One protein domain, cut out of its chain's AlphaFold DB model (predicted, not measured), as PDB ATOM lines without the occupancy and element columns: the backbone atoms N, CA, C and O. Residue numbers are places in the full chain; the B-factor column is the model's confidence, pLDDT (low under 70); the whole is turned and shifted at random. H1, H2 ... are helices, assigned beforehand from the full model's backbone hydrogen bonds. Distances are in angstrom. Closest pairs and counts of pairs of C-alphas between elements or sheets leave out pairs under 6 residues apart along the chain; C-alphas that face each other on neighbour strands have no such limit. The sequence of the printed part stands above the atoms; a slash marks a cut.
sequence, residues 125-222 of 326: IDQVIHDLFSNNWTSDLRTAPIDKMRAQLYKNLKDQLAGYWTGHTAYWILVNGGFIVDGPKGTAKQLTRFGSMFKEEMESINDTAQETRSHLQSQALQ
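AT A GLANCE: This is residues 125 to 222 of the 326 residues of an uncharacterized protein of Vibrio owensii (UniProt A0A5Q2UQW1). A compact head of three helices, H1, H2 and H3, packed crosswise on one another, has one long helix, H4, leaving it as an arm; residues 204 to 222 of H4 stick out. A loop, residues 177 to 192, leads from H3 to H4, with a short antiparallel pairing of residues 180 to 181 with 190 to 191. The printed part has 98 residues with four named helices, in the order H1, H2, H3, H4, and no named strand: its class is all helix. The whole is loose, with a radius of gyration of the C-alphas of 15.6 A, and elongated, spanning 53 by 32 by 22 A.

HOW THE PARTS SIT: Start with H1, residues 125 to 136, which touches residues 146 to 150 of H2, residues 146 to 161, about perpendicular at 80 degrees; the closest C-alphas, of His 130 and Ile 146, are 6.6 A apart. With its residues 132 to 136, H1 touches H3, residues 168 to 176, at a steep tilt of 39 degrees, opposite ways; look at the C-alphas of Leu 132 and Ile 173, the closest, 6.3 A apart. H2 touches H3 with residues 153 to 160, about perpendicular at 87 degrees, closest at the C-alphas of Asn 156 and Ala 170, 6.4 A. The helix packing is mostly crossed, with no touching pair at a shallow tilt. H4, residues 193 to 222, is close to H2 but not clearly touching: the closest C-alphas, of Tyr 154 and Lys 199, are 6.8 A apart, and the tilt of 70.2 degrees is only just about perpendicular. H4 is apart from H1 and H3. In the four helices every O i to N i+4 pair is within hydrogen-bond range.

IN THESE COORDINATES: Find C-alpha 125 at (-14.474, 15.925, -34.908), where H1 begins its 16.5 A. H2 measures 22.3 A and H3 11.9 A. H4 runs 42.5 A from C-alpha 193 at (-18.823, 6.903, -25.930) to C-alpha 222 at (-2.412, 40.511, -5.652).

THE WHOLE: The C-alphas farthest apart, of Pro 184 and Gln 222, are 54.0 A apart. The printed part has no cut; the link H3 to H4 is long. Confidence is under 70 at residues 139, 185 to 188 and 206 to 222.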
ATOM      1  N   ILE A 125     -13.252  15.591 -35.640       80.38
ATOM      2  CA  ILE A 125     -14.474  15.925 -34.908       80.38
ATOM      3  C   ILE A 125     -15.058  17.268 -35.359       80.38
ATOM      4  O   ILE A 125     -16.267  17.391 -35.525       80.38
ATOM      5  N   ASP A 126     -14.204  18.261 -35.612       84.12
ATOM      6  CA  ASP A 126     -14.625  19.592 -36.043       84.12
ATOM      7  C   ASP A 126     -15.209  19.543 -37.446       84.12
ATOM      8  O   ASP A 126     -16.176  20.238 -37.742       84.12
ATOM      9  N   GLN A 127     -14.666  18.666 -38.289       84.19
ATOM     10  CA  GLN A 127     -15.179  18.424 -39.629       84.19
ATOM     11  C   GLN A 127     -16.583  17.804 -39.583       84.19
ATOM     12  O   GLN A 127     -17.499  18.308 -40.226       84.19
ATOM     13  N   VAL A 128     -16.788  16.794 -38.728       85.31
ATOM     14  CA  VAL A 128     -18.113  16.192 -38.496       85.31
ATOM     15  C   VAL A 128     -19.108  17.223 -37.957       85.31
ATOM     16  O   VAL A 128     -20.236  17.307 -38.438       85.31
ATOM     17  N   ILE A 129     -18.709  18.038 -36.978       86.69
ATOM     18  CA  ILE A 129     -19.572  19.079 -36.403       86.69
ATOM     19  C   ILE A 129     -19.921  20.129 -37.460       86.69
ATOM     20  O   ILE A 129     -21.087  20.503 -37.594       86.69
ATOM     21  N   HIS A 130     -18.937  20.568 -38.239       88.81
ATOM     22  CA  HIS A 130     -19.149  21.517 -39.319       88.81
ATOM     23  C   HIS A 130     -20.153  20.978 -40.346       88.81
ATOM     24  O   HIS A 130     -21.084  21.695 -40.715       88.81
ATOM     25  N   ASP A 131     -20.035  19.712 -40.751       88.12
ATOM     26  CA  ASP A 131     -20.954  19.078 -41.701       88.12
ATOM     27  C   ASP A 131     -22.370  18.933 -41.129       88.12
ATOM     28  O   ASP A 131     -23.360  19.206 -41.816       88.12
ATOM     29  N   LEU A 132     -22.497  18.563 -39.852       87.75
ATOM     30  CA  LEU A 132     -23.791  18.455 -39.179       87.75
ATOM     31  C   LEU A 132     -24.521  19.802 -39.128       87.75
ATOM     32  O   LEU A 132     -25.718  19.858 -39.418       87.75
ATOM     33  N   PHE A 133     -23.824  20.891 -38.801       88.25
ATOM     34  CA  PHE A 133     -24.429  22.224 -38.746       88.25
ATOM     35  C   PHE A 133     -24.670  22.813 -40.140       88.25
ATOM     36  O   PHE A 133     -25.735  23.382 -40.381       88.25
ATOM     37  N   SER A 134     -23.741  22.623 -41.075       86.31
ATOM     38  CA  SER A 134     -23.844  23.150 -42.444       86.31
ATOM     39  C   SER A 134     -25.024  22.565 -43.219       86.31
ATOM     40  O   SER A 134     -25.647  23.269 -44.023       86.31
ATOM     41  N   ASN A 135     -25.339  21.291 -42.971       85.31
ATOM     42  CA  ASN A 135     -26.385  20.567 -43.690       85.31
ATOM     43  C   ASN A 135     -27.757  20.652 -43.015       85.31
ATOM     44  O   ASN A 135     -28.770  20.616 -43.709       85.31
ATOM     45  N   ASN A 136     -27.807  20.774 -41.685       81.19
ATOM     46  CA  ASN A 136     -29.058  20.589 -40.942       81.19
ATOM     47  C   ASN A 136     -29.512  21.836 -40.180       81.19
ATOM     48  O   ASN A 136     -30.689  21.936 -39.835       81.19
ATOM     49  N   TRP A 137     -28.620  22.799 -39.922       83.25
ATOM     50  CA  TRP A 137     -28.965  24.015 -39.193       83.25
ATOM     51  C   TRP A 137     -29.410  25.136 -40.139       83.25
ATOM     52  O   TRP A 137     -28.771  25.434 -41.146       83.25
ATOM     53  N   THR A 138     -30.507  25.809 -39.794       71.50
ATOM     54  CA  THR A 138     -30.979  27.009 -40.499       71.50
ATOM     55  C   THR A 138     -30.441  28.260 -39.812       71.50
ATOM     56  O   THR A 138     -30.455  28.295 -38.584       71.50
ATOM     57  N   SER A 139     -30.074  29.309 -40.561       68.44
ATOM     58  CA  SER A 139     -29.584  30.624 -40.072       68.44
ATOM     59  C   SER A 139     -28.117  30.667 -39.594       68.44
ATOM     60  O   SER A 139     -27.283  29.914 -40.093       68.44
ATOM     61  N   ASP A 140     -27.796  31.579 -38.670       76.19
ATOM     62  CA  ASP A 140     -26.465  32.103 -38.334       76.19
ATOM     63  C   ASP A 140     -25.426  31.044 -37.944       76.19
ATOM     64  O   ASP A 140     -24.227  31.259 -38.114       76.19
ATOM     65  N   LEU A 141     -25.870  29.894 -37.432       82.38
ATOM     66  CA  LEU A 141     -24.983  28.802 -37.023       82.38
ATOM     67  C   LEU A 141     -24.569  27.878 -38.172       82.38
ATOM     68  O   LEU A 141     -23.636  27.106 -37.991       82.38
ATOM     69  N   ARG A 142     -25.199  27.978 -39.350       81.88
ATOM     70  CA  ARG A 142     -24.819  27.207 -40.545       81.88
ATOM     71  C   ARG A 142     -23.435  27.596 -41.064       81.88
ATOM     72  O   ARG A 142     -22.704  26.750 -41.553       81.88
ATOM     73  N   THR A 143     -23.095  28.880 -40.963       80.06
ATOM     74  CA  THR A 143     -21.830  29.464 -41.446       80.06
ATOM     75  C   THR A 143     -21.004  30.055 -40.303       80.06
ATOM     76  O   THR A 143     -20.164  30.927 -40.522       80.06
ATOM     77  N   ALA A 144     -21.292  29.659 -39.062       79.94
ATOM     78  CA  ALA A 144     -20.582  30.164 -37.898       79.94
ATOM     79  C   ALA A 144     -19.179  29.544 -37.772       79.94
ATOM     80  O   ALA A 144     -18.939  28.442 -38.257       79.94
ATOM     81  N   PRO A 145     -18.260  30.213 -37.055       83.81
ATOM     82  CA  PRO A 145     -17.011  29.596 -36.624       83.81
ATOM     83  C   PRO A 145     -17.256  28.325 -35.799       83.81
ATOM     84  O   PRO A 145     -18.224  28.262 -35.032       83.81
ATOM     85  N   ILE A 146     -16.343  27.356 -35.907       86.69
ATOM     86  CA  ILE A 146     -16.466  26.035 -35.275       86.69
ATOM     87  C   ILE A 146     -16.694  26.115 -33.761       86.69
ATOM     88  O   ILE A 146     -17.530  25.388 -33.230       86.69
ATOM     89  N   ASP A 147     -16.067  27.071 -33.076       84.50
ATOM     90  CA  ASP A 147     -16.229  27.273 -31.631       84.50
ATOM     91  C   ASP A 147     -17.688  27.529 -31.239       84.50
ATOM     92  O   ASP A 147     -18.174  27.025 -30.225       84.50
ATOM     93  N   LYS A 148     -18.431  28.274 -32.070       85.38
ATOM     94  CA  LYS A 148     -19.854  28.546 -31.831       85.38
ATOM     95  C   LYS A 148     -20.711  27.310 -32.077       85.38
ATOM     96  O   LYS A 148     -21.656  27.079 -31.323       85.38
ATOM     97  N   MET A 149     -20.386  26.515 -33.096       87.31
ATOM     98  CA  MET A 149     -21.075  25.250 -33.373       87.31
ATOM     99  C   MET A 149     -20.850  24.251 -32.230       87.31
ATOM    100  O   MET A 149     -21.815  23.692 -31.711       87.31
ATOM    101  N   ARG A 150     -19.604  24.105 -31.758       90.75
ATOM    102  CA  ARG A 150     -19.238  23.270 -30.602       90.75
ATOM    103  C   ARG A 150     -19.937  23.727 -29.325       90.75
ATOM    104  O   ARG A 150     -20.524  22.907 -28.625       90.75
ATOM    105  N   ALA A 151     -19.946  25.032 -29.047       88.06
ATOM    106  CA  ALA A 151     -20.638  25.588 -27.887       88.06
ATOM    107  C   ALA A 151     -22.154  25.337 -27.943       88.06
ATOM    108  O   ALA A 151     -22.751  24.932 -26.943       88.06
ATOM    109  N   GLN A 152     -22.780  25.524 -29.110       91.25
ATOM    110  CA  GLN A 152     -24.202  25.236 -29.284       91.25
ATOM    111  C   GLN A 152     -24.497  23.740 -29.120       91.25
ATOM    112  O   GLN A 152     -25.471  23.376 -28.462       91.25
ATOM    113  N   LEU A 153     -23.664  22.874 -29.696       91.69
ATOM    114  CA  LEU A 153     -23.794  21.426 -29.584       91.69
ATOM    115  C   LEU A 153     -23.681  20.964 -28.128       91.69
ATOM    116  O   LEU A 153     -24.535  20.218 -27.658       91.69
ATOM    117  N   TYR A 154     -22.679  21.462 -27.400       93.25
ATOM    118  CA  TYR A 154     -22.482  21.173 -25.981       93.25
ATOM    119  C   TYR A 154     -23.663  21.651 -25.130       93.25
ATOM    120  O   TYR A 154     -24.151  20.912 -24.276       93.25
ATOM    121  N   LYS A 155     -24.188  22.853 -25.406       92.12
ATOM    122  CA  LYS A 155     -25.406  23.350 -24.759       92.12
ATOM    123  C   LYS A 155     -26.582  22.396 -24.990       92.12
ATOM    124  O   LYS A 155     -27.199  21.954 -24.028       92.12
ATOM    125  N   ASN A 156     -26.856  22.046 -26.247       90.56
ATOM    126  CA  ASN A 156     -27.959  21.149 -26.595       90.56
ATOM    127  C   ASN A 156     -27.795  19.782 -25.919       90.56
ATOM    128  O   ASN A 156     -28.766  19.208 -25.439       90.56
ATOM    129  N   LEU A 157     -26.565  19.268 -25.853       90.06
ATOM    130  CA  LEU A 157     -26.260  18.006 -25.192       90.06
ATOM    131  C   LEU A 157     -26.597  18.060 -23.695       90.06
ATOM    132  O   LEU A 157     -27.278  17.169 -23.193       90.06
ATOM    133  N   LYS A 158     -26.181  19.120 -22.987       91.19
ATOM    134  CA  LYS A 158     -26.524  19.319 -21.568       91.19
ATOM    135  C   LYS A 158     -28.022  19.447 -21.354       91.19
ATOM    136  O   LYS A 158     -28.555  18.798 -20.457       91.19
ATOM    137  N   ASP A 159     -28.680  20.254 -22.180       87.19
ATOM    138  CA  ASP A 159     -30.121  20.472 -22.104       87.19
ATOM    139  C   ASP A 159     -30.858  19.134 -22.263       87.19
ATOM    140  O   ASP A 159     -31.696  18.778 -21.436       87.19
ATOM    141  N   GLN A 160     -30.459  18.328 -23.251       85.44
ATOM    142  CA  GLN A 160     -31.067  17.029 -23.516       85.44
ATOM    143  C   GLN A 160     -30.819  16.001 -22.396       85.44
ATOM    144  O   GLN A 160     -31.719  15.221 -22.083       85.44
ATOM    145  N   LEU A 161     -29.632  15.997 -21.776       85.38
ATOM    146  CA  LEU A 161     -29.313  15.119 -20.639       85.38
ATOM    147  C   LEU A 161     -30.050  15.521 -19.358       85.38
ATOM    148  O   LEU A 161     -30.428  14.657 -18.573       85.38
ATOM    149  N   ALA A 162     -30.284  16.819 -19.161       84.44
ATOM    150  CA  ALA A 162     -31.076  17.342 -18.052       84.44
ATOM    151  C   ALA A 162     -32.595  17.171 -18.262       84.44
ATOM    152  O   ALA A 162     -33.379  17.493 -17.373       84.44
ATOM    153  N   GLY A 163     -33.016  16.657 -19.424       80.62
ATOM    154  CA  GLY A 163     -34.423  16.444 -19.765       80.62
ATOM    155  C   GLY A 163     -35.136  17.688 -20.298       80.62
ATOM    156  O   GLY A 163     -36.356  17.663 -20.463       80.62
ATOM    157  N   TYR A 164     -34.405  18.764 -20.594       82.25
ATOM    158  CA  TYR A 164     -34.965  19.929 -21.265       82.25
ATOM    159  C   TYR A 164     -35.230  19.634 -22.739       82.25
ATOM    160  O   TYR A 164     -34.540  18.852 -23.395       82.25
ATOM    161  N   TRP A 165     -36.262  20.286 -23.271       78.12
ATOM    162  CA  TRP A 165     -36.598  20.178 -24.680       78.12
ATOM    163  C   TRP A 165     -35.542  20.884 -25.529       78.12
ATOM    164  O   TRP A 165     -35.343  22.094 -25.412       78.12
ATOM    165  N   THR A 166     -34.903  20.133 -26.421       78.88
ATOM    166  CA  THR A 166     -34.103  20.694 -27.505       78.88
ATOM    167  C   THR A 166     -34.941  20.699 -28.783       78.88
ATOM    168  O   THR A 166     -35.695  19.764 -29.056       78.88
ATOM    169  N   GLY A 167     -34.872  21.787 -29.557       82.19
ATOM    170  CA  GLY A 167     -35.617  21.889 -30.815       82.19
ATOM    171  C   GLY A 167     -35.287  20.730 -31.763       82.19
ATOM    172  O   GLY A 167     -34.187  20.185 -31.714       82.19
ATOM    173  N   HIS A 168     -36.217  20.376 -32.655       83.56
ATOM    174  CA  HIS A 168     -36.104  19.191 -33.522       83.56
ATOM    175  C   HIS A 168     -34.747  19.080 -34.242       83.56
ATOM    176  O   HIS A 168     -34.131  18.021 -34.241       83.56
ATOM    177  N   THR A 169     -34.244  20.180 -34.803       85.69
ATOM    178  CA  THR A 169     -32.937  20.229 -35.478       85.69
ATOM    179  C   THR A 169     -31.765  19.948 -34.537       85.69
ATOM    180  O   THR A 169     -30.864  19.185 -34.877       85.69
ATOM    181  N   ALA A 170     -31.780  20.541 -33.341       86.31
ATOM    182  CA  ALA A 170     -30.751  20.328 -32.328       86.31
ATOM    183  C   ALA A 170     -30.728  18.869 -31.866       86.31
ATOM    184  O   ALA A 170     -29.665  18.258 -31.796       86.31
ATOM    185  N   TYR A 171     -31.911  18.309 -31.623       86.19
ATOM    186  CA  TYR A 171     -32.078  16.910 -31.267       86.19
ATOM    187  C   TYR A 171     -31.555  15.972 -32.361       86.19
ATOM    188  O   TYR A 171     -30.774  15.063 -32.092       86.19
ATOM    189  N   TRP A 172     -31.937  16.235 -33.611       87.50
ATOM    190  CA  TRP A 172     -31.523  15.450 -34.771       87.50
ATOM    191  C   TRP A 172     -30.001  15.435 -34.934       87.50
ATOM    192  O   TRP A 172     -29.428  14.386 -35.201       87.50
ATOM    193  N   ILE A 173     -29.325  16.564 -34.697       89.00
ATOM    194  CA  ILE A 173     -27.858  16.648 -34.735       89.00
ATOM    195  C   ILE A 173     -27.205  15.840 -33.612       89.00
ATOM    196  O   ILE A 173     -26.188  15.196 -33.849       89.00
ATOM    197  N   LEU A 174     -27.778  15.832 -32.405       89.31
ATOM    198  CA  LEU A 174     -27.247  15.029 -31.302       89.31
ATOM    199  C   LEU A 174     -27.354  13.526 -31.592       89.31
ATOM    200  O   LEU A 174     -26.421  12.779 -31.299       89.31
ATOM    201  N   VAL A 175     -28.470  13.090 -32.180       88.56
ATOM    202  CA  VAL A 175     -28.709  11.681 -32.524       88.56
ATOM    203  C   VAL A 175     -27.881  11.265 -33.743       88.56
ATOM    204  O   VAL A 175     -27.098  10.324 -33.657       88.56
ATOM    205  N   ASN A 176     -27.986  11.985 -34.862       88.25
ATOM    206  CA  ASN A 176     -27.302  11.613 -36.106       88.25
ATOM    207  C   ASN A 176     -25.811  11.921 -36.099       88.25
ATOM    208  O   ASN A 176     -25.048  11.252 -36.789       88.25
ATOM    209  N   GLY A 177     -25.384  12.891 -35.295       85.50
ATOM    210  CA  GLY A 177     -23.974  13.087 -34.980       85.50
ATOM    211  C   GLY A 177     -23.413  12.024 -34.037       85.50
ATOM    212  O   GLY A 177     -22.220  12.037 -33.757       85.50
ATOM    213  N   GLY A 178     -24.250  11.110 -33.534       88.44
ATOM    214  CA  GLY A 178     -23.823   9.998 -32.698       88.44
ATOM    215  C   GLY A 178     -23.403  10.411 -31.292       88.44
ATOM    216  O   GLY A 178     -22.636   9.683 -30.672       88.44
ATOM    217  N   PHE A 179     -23.870  11.551 -30.773       88.12
ATOM    218  CA  PHE A 179     -23.570  12.020 -29.412       88.12
ATOM    219  C   PHE A 179     -24.487  11.378 -28.363       88.12
ATOM    220  O   PHE A 179     -24.072  11.142 -27.227       88.12
ATOM    221  N   ILE A 180     -25.727  11.066 -28.743       89.12
ATOM    222  CA  ILE A 180     -26.701  10.381 -27.890       89.12
ATOM    223  C   ILE A 180     -27.372   9.239 -28.645       89.12
ATOM    224  O   ILE A 180     -27.527   9.286 -29.864       89.12
ATOM    225  N   VAL A 181     -27.812   8.228 -27.904       86.62
ATOM    226  CA  VAL A 181     -28.660   7.160 -28.437       86.62
ATOM    227  C   VAL A 181     -30.112   7.617 -28.375       86.62
ATOM    228  O   VAL A 181     -30.594   8.033 -27.313       86.62
ATOM    229  N   ASP A 182     -30.820   7.535 -29.505       81.94
ATOM    230  CA  ASP A 182     -32.264   7.734 -29.487       81.94
ATOM    231  C   ASP A 182     -32.929   6.605 -28.692       81.94
ATOM    232  O   ASP A 182     -32.635   5.423 -28.862       81.94
ATOM    233  N   GLY A 183     -33.816   6.991 -27.789       73.88
ATOM    234  CA  GLY A 183     -34.482   6.096 -26.856       73.88
ATOM    235  C   GLY A 183     -35.978   6.375 -26.811       73.88
ATOM    236  O   GLY A 183     -36.406   7.453 -27.240       73.88
ATOM    237  N   PRO A 184     -36.783   5.452 -26.261       70.56
ATOM    238  CA  PRO A 184     -38.223   5.626 -26.136       70.56
ATOM    239  C   PRO A 184     -38.606   6.971 -25.501       70.56
ATOM    240  O   PRO A 184     -37.876   7.563 -24.699       70.56
ATOM    241  N   LYS A 185     -39.783   7.488 -25.860       66.06
ATOM    242  CA  LYS A 185     -40.287   8.739 -25.284       66.06
ATOM    243  C   LYS A 185     -40.416   8.587 -23.761       66.06
ATOM    244  O   LYS A 185     -41.056   7.656 -23.290       66.06
ATOM    245  N   GLY A 186     -39.832   9.517 -23.006       65.94
ATOM    246  CA  GLY A 186     -39.895   9.527 -21.540       65.94
ATOM    247  C   GLY A 186     -38.782   8.753 -20.825       65.94
ATOM    248  O   GLY A 186     -38.744   8.779 -19.600       65.94
ATOM    249  N   THR A 187     -37.854   8.112 -21.543       69.12
ATOM    250  CA  THR A 187     -36.648   7.527 -20.933       69.12
ATOM    251  C   THR A 187     -35.478   8.504 -20.988       69.12
ATOM    252  O   THR A 187     -35.315   9.218 -21.983       69.12
ATOM    253  N   ALA A 188     -34.633   8.503 -19.954       68.81
ATOM    254  CA  ALA A 188     -33.383   9.257 -19.958       68.81
ATOM    255  C   ALA A 188     -32.533   8.866 -21.178       68.81
ATOM    256  O   ALA A 188     -32.357   7.681 -21.474       68.81
ATOM    257  N   LYS A 189     -32.043   9.867 -21.913       79.62
ATOM    258  CA  LYS A 189     -31.240   9.638 -23.117       79.62
ATOM    259  C   LYS A 189     -29.839   9.195 -22.709       79.62
ATOM    260  O   LYS A 189     -29.248   9.767 -21.795       79.62
ATOM    261  N   GLN A 190     -29.324   8.167 -23.377       84.12
ATOM    262  CA  GLN A 190     -28.001   7.631 -23.078       84.12
ATOM    263  C   GLN A 190     -26.937   8.351 -23.898       84.12
ATOM    264  O   GLN A 190     -27.102   8.562 -25.102       84.12
ATOM    265  N   LEU A 191     -25.843   8.713 -23.234       89.06
ATOM    266  CA  LEU A 191     -24.668   9.287 -23.871       89.06
ATOM    267  C   LEU A 191     -23.894   8.177 -24.588       89.06
ATOM    268  O   LEU A 191     -23.658   7.116 -24.009       89.06
ATOM    269  N   THR A 192     -23.498   8.399 -25.838       90.19
ATOM    270  CA  THR A 192     -22.578   7.472 -26.510       90.19
ATOM    271  C   THR A 192     -21.160   7.682 -25.984       90.19
ATOM    272  O   THR A 192     -20.843   8.730 -25.422       90.19
ATOM    273  N   ARG A 193     -20.254   6.727 -26.239       84.44
ATOM    274  CA  ARG A 193     -18.823   6.903 -25.930       84.44
ATOM    275  C   ARG A 193     -18.251   8.175 -26.567       84.44
ATOM    276  O   ARG A 193     -17.457   8.870 -25.945       84.44
ATOM    277  N   PHE A 194     -18.691   8.483 -27.783       83.50
ATOM    278  CA  PHE A 194     -18.314   9.694 -28.501       83.50
ATOM    279  C   PHE A 194     -18.857  10.962 -27.827       83.50
ATOM    280  O   PHE A 194     -18.112  11.914 -27.608       83.50
ATOM    281  N   GLY A 195     -20.129  10.945 -27.416       85.50
ATOM    282  CA  GLY A 195     -20.746  12.029 -26.656       85.50
ATOM    283  C   GLY A 195     -20.065  12.292 -25.315       85.50
ATOM    284  O   GLY A 195     -19.897  13.452 -24.950       85.50
ATOM    285  N   SER A 196     -19.625  11.241 -24.610       86.94
ATOM    286  CA  SER A 196     -18.864  11.365 -23.360       86.94
ATOM    287  C   SER A 196     -17.534  12.072 -23.580       86.94
ATOM    288  O   SER A 196     -17.261  13.060 -22.907       86.94
ATOM    289  N   MET A 197     -16.756  11.631 -24.573       83.94
ATOM    290  CA  MET A 197     -15.462  12.242 -24.891       83.94
ATOM    291  C   MET A 197     -15.610  13.721 -25.263       83.94
ATOM    292  O   MET A 197     -14.859  14.559 -24.775       83.94
ATOM    293  N   PHE A 198     -16.612  14.057 -26.080       87.12
ATOM    294  CA  PHE A 198     -16.888  15.446 -26.449       87.12
ATOM    295  C   PHE A 198     -17.319  16.296 -25.243       87.12
ATOM    296  O   PHE A 198     -16.913  17.449 -25.105       87.12
ATOM    297  N   LYS A 199     -18.147  15.736 -24.354       88.69
ATOM    298  CA  LYS A 199     -18.595  16.419 -23.139       88.69
ATOM    299  C   LYS A 199     -17.416  16.717 -22.205       88.69
ATOM    300  O   LYS A 199     -17.297  17.854 -21.759       88.69
ATOM    301  N   GLU A 200     -16.560  15.729 -21.954       87.38
ATOM    302  CA  GLU A 200     -15.365  15.855 -21.106       87.38
ATOM    303  C   GLU A 200     -14.374  16.881 -21.671       87.38
ATOM    304  O   GLU A 200     -13.869  17.728 -20.936       87.38
ATOM    305  N   GLU A 201     -14.150  16.868 -22.988       84.69
ATOM    306  CA  GLU A 201     -13.319  17.863 -23.670       84.69
ATOM    307  C   GLU A 201     -13.851  19.285 -23.421       84.69
ATOM    308  O   GLU A 201     -13.114  20.164 -22.976       84.69
ATOM    309  N   MET A 202     -15.150  19.511 -23.630       86.56
ATOM    310  CA  MET A 202     -15.775  20.821 -23.417       86.56
ATOM    311  C   MET A 202     -15.787  21.254 -21.942       86.56
ATOM    312  O   MET A 202     -15.716  22.452 -21.660       86.56
ATOM    313  N   GLU A 203     -15.877  20.312 -21.004       86.50
ATOM    314  CA  GLU A 203     -15.774  20.581 -19.563       86.50
ATOM    315  C   GLU A 203     -14.352  20.995 -19.183       86.50
ATOM    316  O   GLU A 203     -14.187  22.061 -18.598       86.50
ATOM    317  N   SER A 204     -13.327  20.280 -19.653       76.62
ATOM    318  CA  SER A 204     -11.922  20.638 -19.407       76.62
ATOM    319  C   SER A 204     -11.546  22.030 -19.930       76.62
ATOM    320  O   SER A 204     -10.810  22.770 -19.274       76.62
ATOM    321  N   ILE A 205     -12.080  22.427 -21.091       76.38
ATOM    322  CA  ILE A 205     -11.845  23.753 -21.679       76.38
ATOM    323  C   ILE A 205     -12.500  24.838 -20.821       76.38
ATOM    324  O   ILE A 205     -11.905  25.892 -20.590       76.38
ATOM    325  N   ASN A 206     -13.716  24.584 -20.333       69.19
ATOM    326  CA  ASN A 206     -14.421  25.517 -19.459       69.19
ATOM    327  C   ASN A 206     -13.746  25.632 -18.091       69.19
ATOM    328  O   ASN A 206     -13.608  26.749 -17.599       69.19
ATOM    329  N   ASP A 207     -13.282  24.521 -17.522       63.56
ATOM    330  CA  ASP A 207     -12.577  24.493 -16.241       63.56
ATOM    331  C   ASP A 207     -11.229  25.210 -16.352       63.56
ATOM    332  O   ASP A 207     -10.949  26.097 -15.555       63.56
ATOM    333  N   THR A 208     -10.460  24.970 -17.420       57.09
ATOM    334  CA  THR A 208      -9.205  25.697 -17.691       57.09
ATOM    335  C   THR A 208      -9.457  27.194 -17.890       57.09
ATOM    336  O   THR A 208      -8.712  28.036 -17.388       57.09
ATOM    337  N   ALA A 209     -10.526  27.564 -18.602       53.94
ATOM    338  CA  ALA A 209     -10.907  28.963 -18.781       53.94
ATOM    339  C   ALA A 209     -11.370  29.609 -17.465       53.94
ATOM    340  O   ALA A 209     -11.144  30.803 -17.250       53.94
ATOM    341  N   GLN A 210     -12.006  28.839 -16.581       49.91
ATOM    342  CA  GLN A 210     -12.457  29.291 -15.273       49.91
ATOM    343  C   GLN A 210     -11.293  29.414 -14.287       49.91
ATOM    344  O   GLN A 210     -11.180  30.449 -13.644       49.91
ATOM    345  N   GLU A 211     -10.377  28.452 -14.247       50.50
ATOM    346  CA  GLU A 211      -9.132  28.511 -13.479       50.50
ATOM    347  C   GLU A 211      -8.234  29.649 -13.956       50.50
ATOM    348  O   GLU A 211      -7.721  30.399 -13.135       50.50
ATOM    349  N   THR A 212      -8.106  29.860 -15.268       46.91
ATOM    350  CA  THR A 212      -7.359  31.001 -15.818       46.91
ATOM    351  C   THR A 212      -8.018  32.321 -15.421       46.91
ATOM    352  O   THR A 212      -7.320  33.263 -15.055       46.91
ATOM    353  N   ARG A 213      -9.357  32.409 -15.422       41.91
ATOM    354  CA  ARG A 213     -10.076  33.594 -14.919       41.91
ATOM    355  C   ARG A 213      -9.868  33.799 -13.425       41.91
ATOM    356  O   ARG A 213      -9.590  34.922 -13.027       41.91
ATOM    357  N   SER A 214      -9.973  32.749 -12.616       45.75
ATOM    358  CA  SER A 214      -9.759  32.816 -11.170       45.75
ATOM    359  C   SER A 214      -8.310  33.159 -10.835       45.75
ATOM    360  O   SER A 214      -8.082  34.004  -9.980       45.75
ATOM    361  N   HIS A 215      -7.335  32.602 -11.553       40.00
ATOM    362  CA  HIS A 215      -5.917  32.924 -11.414       40.00
ATOM    363  C   HIS A 215      -5.628  34.365 -11.841       40.00
ATOM    364  O   HIS A 215      -4.971  35.083 -11.101       40.00
ATOM    365  N   LEU A 216      -6.157  34.831 -12.976       41.09
ATOM    366  CA  LEU A 216      -6.039  36.232 -13.400       41.09
ATOM    367  C   LEU A 216      -6.729  37.186 -12.420       41.09
ATOM    368  O   LEU A 216      -6.224  38.278 -12.186       41.09
ATOM    369  N   GLN A 217      -7.843  36.779 -11.810       44.94
ATOM    370  CA  GLN A 217      -8.549  37.559 -10.796       44.94
ATOM    371  C   GLN A 217      -7.770  37.599  -9.474       44.94
ATOM    372  O   GLN A 217      -7.619  38.664  -8.885       44.94
ATOM    373  N   SER A 218      -7.200  36.477  -9.031       44.44
ATOM    374  CA  SER A 218      -6.304  36.414  -7.873       44.44
ATOM    375  C   SER A 218      -4.997  37.173  -8.111       44.44
ATOM    376  O   SER A 218      -4.516  37.849  -7.209       44.44
ATOM    377  N   GLN A 219      -4.448  37.121  -9.324       39.16
ATOM    378  CA  GLN A 219      -3.251  37.853  -9.727       39.16
ATOM    379  C   GLN A 219      -3.533  39.356  -9.846       39.16
ATOM    380  O   GLN A 219      -2.713  40.149  -9.400       39.16
ATOM    381  N   ALA A 220      -4.708  39.758 -10.340       38.19
ATOM    382  CA  ALA A 220      -5.168  41.145 -10.320       38.19
ATOM    383  C   ALA A 220      -5.367  41.652  -8.881       38.19
ATOM    384  O   ALA A 220      -4.906  42.742  -8.560       38.19
ATOM    385  N   LEU A 221      -5.950  40.842  -7.988       37.28
ATOM    386  CA  LEU A 221      -6.107  41.166  -6.562       37.28
ATOM    387  C   LEU A 221      -4.753  41.282  -5.832       37.28
ATOM    388  O   LEU A 221      -4.562  42.156  -4.984       37.28
ATOM    389  N   GLN A 222      -3.779  40.440  -6.184       37.91
ATOM    390  CA  GLN A 222      -2.412  40.511  -5.652       37.91
ATOM    391  C   GLN A 222      -1.616  41.693  -6.232       37.91
ATOM    392  O   GLN A 222      -0.848  42.319  -5.504       37.91
TER     393      GLN A 222